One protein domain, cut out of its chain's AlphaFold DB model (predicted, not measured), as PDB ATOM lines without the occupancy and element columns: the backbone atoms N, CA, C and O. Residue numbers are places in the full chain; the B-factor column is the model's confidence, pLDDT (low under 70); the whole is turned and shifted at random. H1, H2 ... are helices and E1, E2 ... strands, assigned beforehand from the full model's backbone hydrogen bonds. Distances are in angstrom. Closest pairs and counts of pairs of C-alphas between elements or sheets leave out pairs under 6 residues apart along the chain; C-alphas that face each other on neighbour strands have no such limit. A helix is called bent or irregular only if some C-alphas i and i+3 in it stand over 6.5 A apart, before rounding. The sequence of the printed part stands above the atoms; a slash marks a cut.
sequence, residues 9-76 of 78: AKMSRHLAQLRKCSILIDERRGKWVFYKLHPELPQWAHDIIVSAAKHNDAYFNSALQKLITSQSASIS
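What this domain is: This is residues 9 to 76 of the 78 residues of the protein "ArsR family transcriptional regulator" of Glaciecola pallidula DSM 14239 = ACAM 615 (UniProt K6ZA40). A two-strand hairpin, E1 and E2, has the end of H1 near its base, while H2 and H3 follow one another end to end in an open arc away from it. The 68 printed residues run H1, E1, E2, H2, H3, a mixed class with an antiparallel sheet. The whole is loose, radius of gyration of the C-alphas 14.4 A, spanning 40 by 34 by 24 A.

Where its parts are: E1 is residues 24 to 29 and E2 32 to 37. H1 is residues 9 to 20, from C-alpha 9 at (-1.472, 118.523, 58.606). H2 is residues 43 to 55, 18.1 A. H3, residues 57 to 75, 26.3 A, ends with C-alpha 75 at (28.201, 121.124, 57.440). H3 is only just irregular, C-alphas 59 and 62 being 6.8 A apart, with a kink of 26 degrees near residue 64.

How they stand to each other: The hairpin E1 and E2 is antiparallel at 152 degrees; N 27 and O 34 are within hydrogen-bond range, 2.8 A. The closest C-alphas of H1 and E1, Leu 18 and Leu 24, are 5.9 A apart. H1 and E2 are near each other, with 5 pairs of C-alphas within 10 A. H2 and H3 meet only through their link. H1 and H2 are apart. Every O i to N i+4 pair is within hydrogen-bond range in H1 and H2, and 12 of 15 in H3.

The domain as a whole: The C-alphas farthest apart, Trp 44 and Ser 76, are 41.4 A apart. The printed part has no cut and no long link. Residues 71 to 76 have pLDDT under 70.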
ATOM      1  N   ALA A   9      -0.258 119.069  58.007       71.94
ATOM      2  CA  ALA A   9      -1.472 118.523  58.606       71.94
ATOM      3  C   ALA A   9      -1.843 117.153  58.009       71.94
ATOM      4  O   ALA A   9      -2.237 116.234  58.733       71.94
ATOM      5  N   LYS A  10      -1.650 116.976  56.694       76.75
ATOM      6  CA  LYS A  10      -1.916 115.706  55.999       76.75
ATOM      7  C   LYS A  10      -0.884 114.646  56.376       76.75
ATOM      8  O   LYS A  10      -1.251 113.506  56.655       76.75
ATOM      9  N   MET A  11       0.386 115.040  56.463       78.75
ATOM     10  CA  MET A  11       1.478 114.146  56.862       78.75
ATOM     11  C   MET A  11       1.315 113.639  58.298       78.75
ATOM     12  O   MET A  11       1.439 112.441  58.538       78.75
ATOM     13  N   SER A  12       0.958 114.519  59.239       81.44
ATOM     14  CA  SER A  12       0.699 114.133  60.633       81.44
ATOM     15  C   SER A  12      -0.426 113.099  60.738       81.44
ATOM     16  O   SER A  12      -0.294 112.094  61.439       81.44
ATOM     17  N   ARG A  13      -1.509 113.281  59.970       83.69
ATOM     18  CA  ARG A  13      -2.620 112.322  59.932       83.69
ATOM     19  C   ARG A  13      -2.189 110.954  59.401       83.69
ATOM     20  O   ARG A  13      -2.532 109.944  60.011       83.69
ATOM     21  N   HIS A  14      -1.431 110.910  58.303       84.81
ATOM     22  CA  HIS A  14      -0.925 109.646  57.756       84.81
ATOM     23  C   HIS A  14       0.003 108.931  58.747       84.81
ATOM     24  O   HIS A  14      -0.162 107.735  58.979       84.81
ATOM     25  N   LEU A  15       0.908 109.662  59.403       85.06
ATOM     26  CA  LEU A  15       1.793 109.103  60.430       85.06
ATOM     27  C   LEU A  15       1.014 108.562  61.634       85.06
ATOM     28  O   LEU A  15       1.303 107.467  62.110       85.06
ATOM     29  N   ALA A  16      -0.021 109.274  62.088       85.62
ATOM     30  CA  ALA A  16      -0.877 108.808  63.174       85.62
ATOM     31  C   ALA A  16      -1.617 107.509  62.813       85.62
ATOM     32  O   ALA A  16      -1.764 106.632  63.664       85.62
ATOM     33  N   GLN A  17      -2.068 107.368  61.565       87.19
ATOM     34  CA  GLN A  17      -2.738 106.157  61.091       87.19
ATOM     35  C   GLN A  17      -1.767 104.976  60.969       87.19
ATOM     36  O   GLN A  17      -2.069 103.893  61.461       87.19
ATOM     37  N   LEU A  18      -0.572 105.196  60.417       85.88
ATOM     38  CA  LEU A  18       0.480 104.176  60.351       85.88
ATOM     39  C   LEU A  18       0.935 103.720  61.745       85.88
ATOM     40  O   LEU A  18       1.177 102.534  61.959       85.88
ATOM     41  N   ARG A  19       0.982 104.640  62.716       86.00
ATOM     42  CA  ARG A  19       1.245 104.307  64.118       86.00
ATOM     43  C   ARG A  19       0.123 103.474  64.739       86.00
ATOM     44  O   ARG A  19       0.407 102.525  65.455       86.00
ATOM     45  N   LYS A  20      -1.148 103.797  64.463       85.62
ATOM     46  CA  LYS A  20      -2.293 102.992  64.938       85.62
ATOM     47  C   LYS A  20      -2.251 101.555  64.417       85.62
ATOM     48  O   LYS A  20      -2.699 100.655  65.113       85.62
ATOM     49  N   CYS A  21      -1.715 101.350  63.217       86.06
ATOM     50  CA  CYS A  21      -1.506 100.025  62.638       86.06
ATOM     51  C   CYS A  21      -0.222  99.331  63.133       86.06
ATOM     52  O   CYS A  21       0.136  98.295  62.584       86.06
ATOM     53  N   SER A  22       0.490  99.899  64.116       84.06
ATOM     54  CA  SER A  22       1.774  99.394  64.632       84.06
ATOM     55  C   SER A  22       2.867  99.233  63.564       84.06
ATOM     56  O   SER A  22       3.807  98.465  63.741       84.06
ATOM     57  N   ILE A  23       2.770  99.972  62.451       86.62
ATOM     58  CA  ILE A  23       3.758  99.928  61.360       86.62
ATOM     59  C   ILE A  23       4.964 100.814  61.684       86.62
ATOM     60  O   ILE A  23       6.099 100.518  61.307       86.62
ATOM     61  N   LEU A  24       4.710 101.919  62.385       88.81
ATOM     62  CA  LEU A  24       5.715 102.891  62.791       88.81
ATOM     63  C   LEU A  24       5.802 102.973  64.307       88.81
ATOM     64  O   LEU A  24       4.792 102.876  65.004       88.81
ATOM     65  N   ILE A  25       7.002 103.270  64.784       87.62
ATOM     66  CA  ILE A  25       7.264 103.703  66.152       87.62
ATOM     67  C   ILE A  25       7.780 105.136  66.144       87.62
ATOM     68  O   ILE A  25       8.524 105.543  65.245       87.62
ATOM     69  N   ASP A  26       7.355 105.900  67.144       88.75
ATOM     70  CA  ASP A  26       7.780 107.276  67.344       88.75
ATOM     71  C   ASP A  26       8.815 107.383  68.471       88.75
ATOM     72  O   ASP A  26       8.758 106.681  69.476       88.75
ATOM     73  N   GLU A  27       9.807 108.244  68.272       87.88
ATOM     74  CA  GLU A  27      10.875 108.517  69.223       87.88
ATOM     75  C   GLU A  27      11.000 110.030  69.401       87.88
ATOM     76  O   GLU A  27      11.393 110.764  68.488       87.88
ATOM     77  N   ARG A  28      10.647 110.524  70.589       87.81
ATOM     78  CA  ARG A  28      10.724 111.953  70.901       87.81
ATOM     79  C   ARG A  28      12.122 112.316  71.393       87.81
ATOM     80  O   ARG A  28      12.544 111.873  72.456       87.81
ATOM     81  N   ARG A  29      12.817 113.186  70.657       87.62
ATOM     82  CA  ARG A  29      14.114 113.762  71.046       87.62
ATOM     83  C   ARG A  29      13.962 115.271  71.226       87.62
ATOM     84  O   ARG A  29      14.030 116.055  70.278       87.62
ATOM     85  N   GLY A  30      13.700 115.678  72.467       87.88
ATOM     86  CA  GLY A  30      13.453 117.075  72.827       87.88
ATOM     87  C   GLY A  30      12.185 117.636  72.170       87.88
ATOM     88  O   GLY A  30      11.074 117.163  72.426       87.88
ATOM     89  N   LYS A  31      12.352 118.666  71.327       82.31
ATOM     90  CA  LYS A  31      11.250 119.324  70.599       82.31
ATOM     91  C   LYS A  31      10.796 118.564  69.344       82.31
ATOM     92  O   LYS A  31       9.764 118.917  68.785       82.31
ATOM     93  N   TRP A  32      11.529 117.533  68.919       84.38
ATOM     94  CA  TRP A  32      11.285 116.818  67.665       84.38
ATOM     95  C   TRP A  32      10.810 115.386  67.913       84.38
ATOM     96  O   TRP A  32      11.264 114.724  68.847       84.38
ATOM     97  N   VAL A  33       9.902 114.906  67.064       84.56
ATOM     98  CA  VAL A  33       9.438 113.513  67.051       84.56
ATOM     99  C   VAL A  33       9.950 112.859  65.777       84.56
ATOM    100  O   VAL A  33       9.677 113.340  64.678       84.56
ATOM    101  N   PHE A  34      10.703 111.780  65.940       85.06
ATOM    102  CA  PHE A  34      11.245 110.974  64.859       85.06
ATOM    103  C   PHE A  34      10.392 109.728  64.680       85.06
ATOM    104  O   PHE A  34       9.910 109.168  65.657       85.06
ATOM    105  N   TYR A  35      10.220 109.288  63.438       87.50
ATOM    106  CA  TYR A  35       9.464 108.081  63.117       87.50
ATOM    107  C   TYR A  35      10.394 107.067  62.466       87.50
ATOM    108  O   TYR A  35      11.212 107.427  61.619       87.50
ATOM    109  N   LYS A  36      10.259 105.799  62.851       88.06
ATOM    110  CA  LYS A  36      10.969 104.665  62.247       88.06
ATOM    111  C   LYS A  36      10.009 103.490  62.072       88.06
ATOM    112  O   LYS A  36       8.981 103.431  62.744       88.06
ATOM    113  N   LEU A  37      10.325 102.581  61.152       88.94
ATOM    114  CA  LEU A  37       9.574 101.333  60.997       88.94
ATOM    115  C   LEU A  37       9.675 100.501  62.277       88.94
ATOM    116  O   LEU A  37      10.706 100.516  62.957       88.94
ATOM    117  N   HIS A  38       8.594  99.803  62.616       88.00
ATOM    118  CA  HIS A  38       8.569  98.916  63.771       88.00
ATOM    119  C   HIS A  38       9.579  97.767  63.566       88.00
ATOM    120  O   HIS A  38       9.557  97.135  62.513       88.00
ATOM    121  N   PRO A  39      10.473  97.464  64.525       84.44
ATOM    122  CA  PRO A  39      11.457  96.389  64.369       84.44
ATOM    123  C   PRO A  39      10.803  95.001  64.334       84.44
ATOM    124  O   PRO A  39      11.304  94.107  63.669       84.44
ATOM    125  N   GLU A  40       9.660  94.836  65.003       86.44
ATOM    126  CA  GLU A  40       8.848  93.607  64.953       86.44
ATOM    127  C   GLU A  40       7.827  93.599  63.800       86.44
ATOM    128  O   GLU A  40       6.851  92.851  63.835       86.44
ATOM    129  N   LEU A  41       7.992  94.469  62.796       87.56
ATOM    130  CA  LEU A  41       7.106  94.464  61.638       87.56
ATOM    131  C   LEU A  41       7.219  93.105  60.921       87.56
ATOM    132  O   LEU A  41       8.336  92.658  60.649       87.56
ATOM    133  N   PRO A  42       6.097  92.456  60.564       88.25
ATOM    134  CA  PRO A  42       6.145  91.227  59.788       88.25
ATOM    135  C   PRO A  42       6.939  91.404  58.490       88.25
ATOM    136  O   PRO A  42       6.772  92.406  57.789       88.25
ATOM    137  N   GLN A  43       7.741  90.398  58.133       87.19
ATOM    138  CA  GLN A  43       8.611  90.443  56.952       87.19
ATOM    139  C   GLN A  43       7.846  90.811  55.672       87.19
ATOM    140  O   GLN A  43       8.284  91.666  54.911       87.19
ATOM    141  N   TRP A  44       6.649  90.246  55.483       89.81
ATOM    142  CA  TRP A  44       5.807  90.538  54.320       89.81
ATOM    143  C   TRP A  44       5.438  92.026  54.212       89.81
ATOM    144  O   TRP A  44       5.382  92.574  53.114       89.81
ATOM    145  N   ALA A  45       5.203  92.704  55.338       88.19
ATOM    146  CA  ALA A  45       4.838  94.116  55.352       88.19
ATOM    147  C   ALA A  45       6.060  94.988  55.053       88.19
ATOM    148  O   ALA A  45       5.964  95.954  54.294       88.19
ATOM    149  N   HIS A  46       7.218  94.612  55.599       88.88
ATOM    150  CA  HIS A  46       8.488  95.255  55.288       88.88
ATOM    151  C   HIS A  46       8.798  95.157  53.787       88.88
ATOM    152  O   HIS A  46       9.102  96.167  53.152       88.88
ATOM    153  N   ASP A  47       8.640  93.972  53.199       89.38
ATOM    154  CA  ASP A  47       8.922  93.732  51.784       89.38
ATOM    155  C   ASP A  47       7.997  94.538  50.865       89.38
ATOM    156  O   ASP A  47       8.458  95.085  49.863       89.38
ATOM    157  N   ILE A  48       6.716  94.695  51.224       89.94
ATOM    158  CA  ILE A  48       5.787  95.567  50.490       89.94
ATOM    159  C   ILE A  48       6.247  97.025  50.549       89.94
ATOM    160  O   ILE A  48       6.270  97.689  49.516       89.94
ATOM    161  N   ILE A  49       6.634  97.531  51.725       87.62
ATOM    162  CA  ILE A  49       7.095  98.921  51.886       87.62
ATOM    163  C   ILE A  49       8.370  99.156  51.074       87.62
ATOM    164  O   ILE A  49       8.465 100.140  50.342       87.62
ATOM    165  N   VAL A  50       9.334  98.238  51.157       87.88
ATOM    166  CA  VAL A  50      10.588  98.314  50.400       87.88
ATOM    167  C   VAL A  50      10.328  98.216  48.899       87.88
ATOM    168  O   VAL A  50      10.906  98.978  48.127       87.88
ATOM    169  N   SER A  51       9.451  97.311  48.468       89.12
ATOM    170  CA  SER A  51       9.079  97.171  47.060       89.12
ATOM    171  C   SER A  51       8.379  98.426  46.543       89.12
ATOM    172  O   SER A  51       8.742  98.937  45.484       89.12
ATOM    173  N   ALA A  52       7.438  98.984  47.307       87.88
ATOM    174  CA  ALA A  52       6.763 100.229  46.969       87.88
ATOM    175  C   ALA A  52       7.745 101.407  46.893       87.88
ATOM    176  O   ALA A  52       7.612 102.238  45.998       87.88
ATOM    177  N   ALA A  53       8.738 101.469  47.785       86.06
ATOM    178  CA  ALA A  53       9.784 102.486  47.739       86.06
ATOM    179  C   ALA A  53      10.626 102.368  46.459       86.06
ATOM    180  O   ALA A  53      10.716 103.338  45.712       86.06
ATOM    181  N   LYS A  54      11.140 101.166  46.157       85.75
ATOM    182  CA  LYS A  54      11.951 100.883  44.957       85.75
ATOM    183  C   LYS A  54      11.211 101.201  43.655       85.75
ATOM    184  O   LYS A  54      11.763 101.798  42.744       85.75
ATOM    185  N   HIS A  55       9.936 100.837  43.542       86.62
ATOM    186  CA  HIS A  55       9.183 101.085  42.307       86.62
ATOM    187  C   HIS A  55       8.730 102.544  42.144       86.62
ATOM    188  O   HIS A  55       8.266 102.919  41.070       86.62
ATOM    189  N   ASN A  56       8.880 103.377  43.177       83.88
ATOM    190  CA  ASN A  56       8.539 104.798  43.148       83.88
ATOM    191  C   ASN A  56       9.775 105.694  43.329       83.88
ATOM    192  O   ASN A  56       9.647 106.839  43.763       83.88
ATOM    193  N   ASP A  57      10.969 105.217  42.965       77.38
ATOM    194  CA  ASP A  57      12.224 105.968  43.113       77.38
ATOM    195  C   ASP A  57      12.148 107.379  42.502       77.38
ATOM    196  O   ASP A  57      12.579 108.356  43.117       77.38
ATOM    197  N   ALA A  58      11.517 107.528  41.331       81.00
ATOM    198  CA  ALA A  58      11.342 108.825  40.671       81.00
ATOM    199  C   ALA A  58      10.547 109.843  41.515       81.00
ATOM    200  O   ALA A  58      10.818 111.043  41.453       81.00
ATOM    201  N   TYR A  59       9.598 109.371  42.331       79.38
ATOM    202  CA  TYR A  59       8.790 110.213  43.213       79.38
ATOM    203  C   TYR A  59       9.625 110.766  44.377       79.38
ATOM    204  O   TYR A  59       9.533 111.950  44.707       79.38
ATOM    205  N   PHE A  60      10.488 109.936  44.970       77.44
ATOM    206  CA  PHE A  60      11.296 110.322  46.131       77.44
ATOM    207  C   PHE A  60      12.601 111.026  45.766       77.44
ATOM    208  O   PHE A  60      13.101 111.810  46.571       77.44
ATOM    209  N   ASN A  61      13.151 110.792  44.571       79.25
ATOM    210  CA  ASN A  61      14.469 111.297  44.190       79.25
ATOM    211  C   ASN A  61      14.562 112.828  44.297       79.25
ATOM    212  O   ASN A  61      15.511 113.354  44.869       79.25
ATOM    213  N   SER A  62      13.537 113.562  43.851       78.50
ATOM    214  CA  SER A  62      13.522 115.030  43.957       78.50
ATOM    215  C   SER A  62      13.569 115.530  45.413       78.50
ATOM    216  O   SER A  62      14.304 116.467  45.727       78.50
ATOM    217  N   ALA A  63      12.836 114.879  46.321       78.94
ATOM    218  CA  ALA A  63      12.821 115.207  47.744       78.94
ATOM    219  C   ALA A  63      14.114 114.772  48.453       78.94
ATOM    220  O   ALA A  63      14.621 115.495  49.312       78.94
ATOM    221  N   LEU A  64      14.682 113.624  48.069       78.62
ATOM    222  CA  LEU A  64      15.972 113.143  48.561       78.62
ATOM    223  C   LEU A  64      17.103 114.090  48.163       78.62
ATOM    224  O   LEU A  64      17.902 114.453  49.017       78.62
ATOM    225  N   GLN A  65      17.133 114.559  46.914       79.06
ATOM    226  CA  GLN A  65      18.107 115.557  46.466       79.06
ATOM    227  C   GLN A  65      17.993 116.848  47.288       79.06
ATOM    228  O   GLN A  65      18.992 117.311  47.833       79.06
ATOM    229  N   LYS A  66      16.772 117.373  47.493       79.62
ATOM    230  CA  LYS A  66      16.536 118.538  48.373       79.62
ATOM    231  C   LYS A  66      17.062 118.304  49.798       79.62
ATOM    232  O   LYS A  66      17.692 119.192  50.375       79.62
ATOM    233  N   LEU A  67      16.814 117.121  50.368       78.44
ATOM    234  CA  LEU A  67      17.289 116.747  51.701       78.44
ATOM    235  C   LEU A  67      18.823 116.705  51.760       78.44
ATOM    236  O   LEU A  67      19.401 117.320  52.655       78.44
ATOM    237  N   ILE A  68      19.470 116.024  50.808       80.31
ATOM    238  CA  ILE A  68      20.932 115.901  50.720       80.31
ATOM    239  C   ILE A  68      21.560 117.290  50.615       80.31
ATOM    240  O   ILE A  68      22.401 117.630  51.442       80.31
ATOM    241  N   THR A  69      21.085 118.136  49.694       78.44
ATOM    242  CA  THR A  69      21.569 119.518  49.554       78.44
ATOM    243  C   THR A  69      21.422 120.309  50.857       78.44
ATOM    244  O   THR A  69      22.341 121.029  51.248       78.44
ATOM    245  N   SER A  70      20.300 120.153  51.574       70.38
ATOM    246  CA  SER A  70      20.087 120.834  52.858       70.38
ATOM    247  C   SER A  70      21.001 120.329  53.985       70.38
ATOM    248  O   SER A  70      21.452 121.135  54.795       70.38
ATOM    249  N   GLN A  71      21.331 119.030  54.016       66.06
ATOM    250  CA  GLN A  71      22.276 118.458  54.985       66.06
ATOM    251  C   GLN A  71      23.724 118.871  54.691       66.06
ATOM    252  O   GLN A  71      24.480 119.170  55.616       66.06
ATOM    253  N   SER A  72      24.112 118.954  53.415       60.47
ATOM    254  CA  SER A  72      25.436 119.445  53.012       60.47
ATOM    255  C   SER A  72      25.640 120.920  53.375       60.47
ATOM    256  O   SER A  72      26.730 121.302  53.795       60.47
ATOM    257  N   ALA A  73      24.587 121.742  53.291       55.53
ATOM    258  CA  ALA A  73      24.642 123.150  53.687       55.53
ATOM    259  C   ALA A  73      24.865 123.335  55.202       55.53
ATOM    260  O   ALA A  73      25.563 124.261  55.608       55.53
ATOM    261  N   SER A  74      24.353 122.427  56.043       52.56
ATOM    262  CA  SER A  74      24.563 122.474  57.500       52.56
ATOM    263  C   SER A  74      25.970 122.077  57.968       52.56
ATOM    264  O   SER A  74      26.322 122.377  59.104       52.56
ATOM    265  N   ILE A  75      26.795 121.453  57.117       52.38
ATOM    266  CA  ILE A  75      28.201 121.124  57.440       52.38
ATOM    267  C   ILE A  75      29.133 122.318  57.141       52.38
ATOM    268  O   ILE A  75      30.261 122.363  57.629       52.38
ATOM    269  N   SER A  76      28.662 123.324  56.391       48.97
ATOM    270  CA  SER A  76      29.463 124.485  55.972       48.97
ATOM    271  C   SER A  76      29.237 125.763  56.795       48.97
ATOM    272  O   SER A  76      29.853 126.785  56.486       48.97
TER     273      SER A  76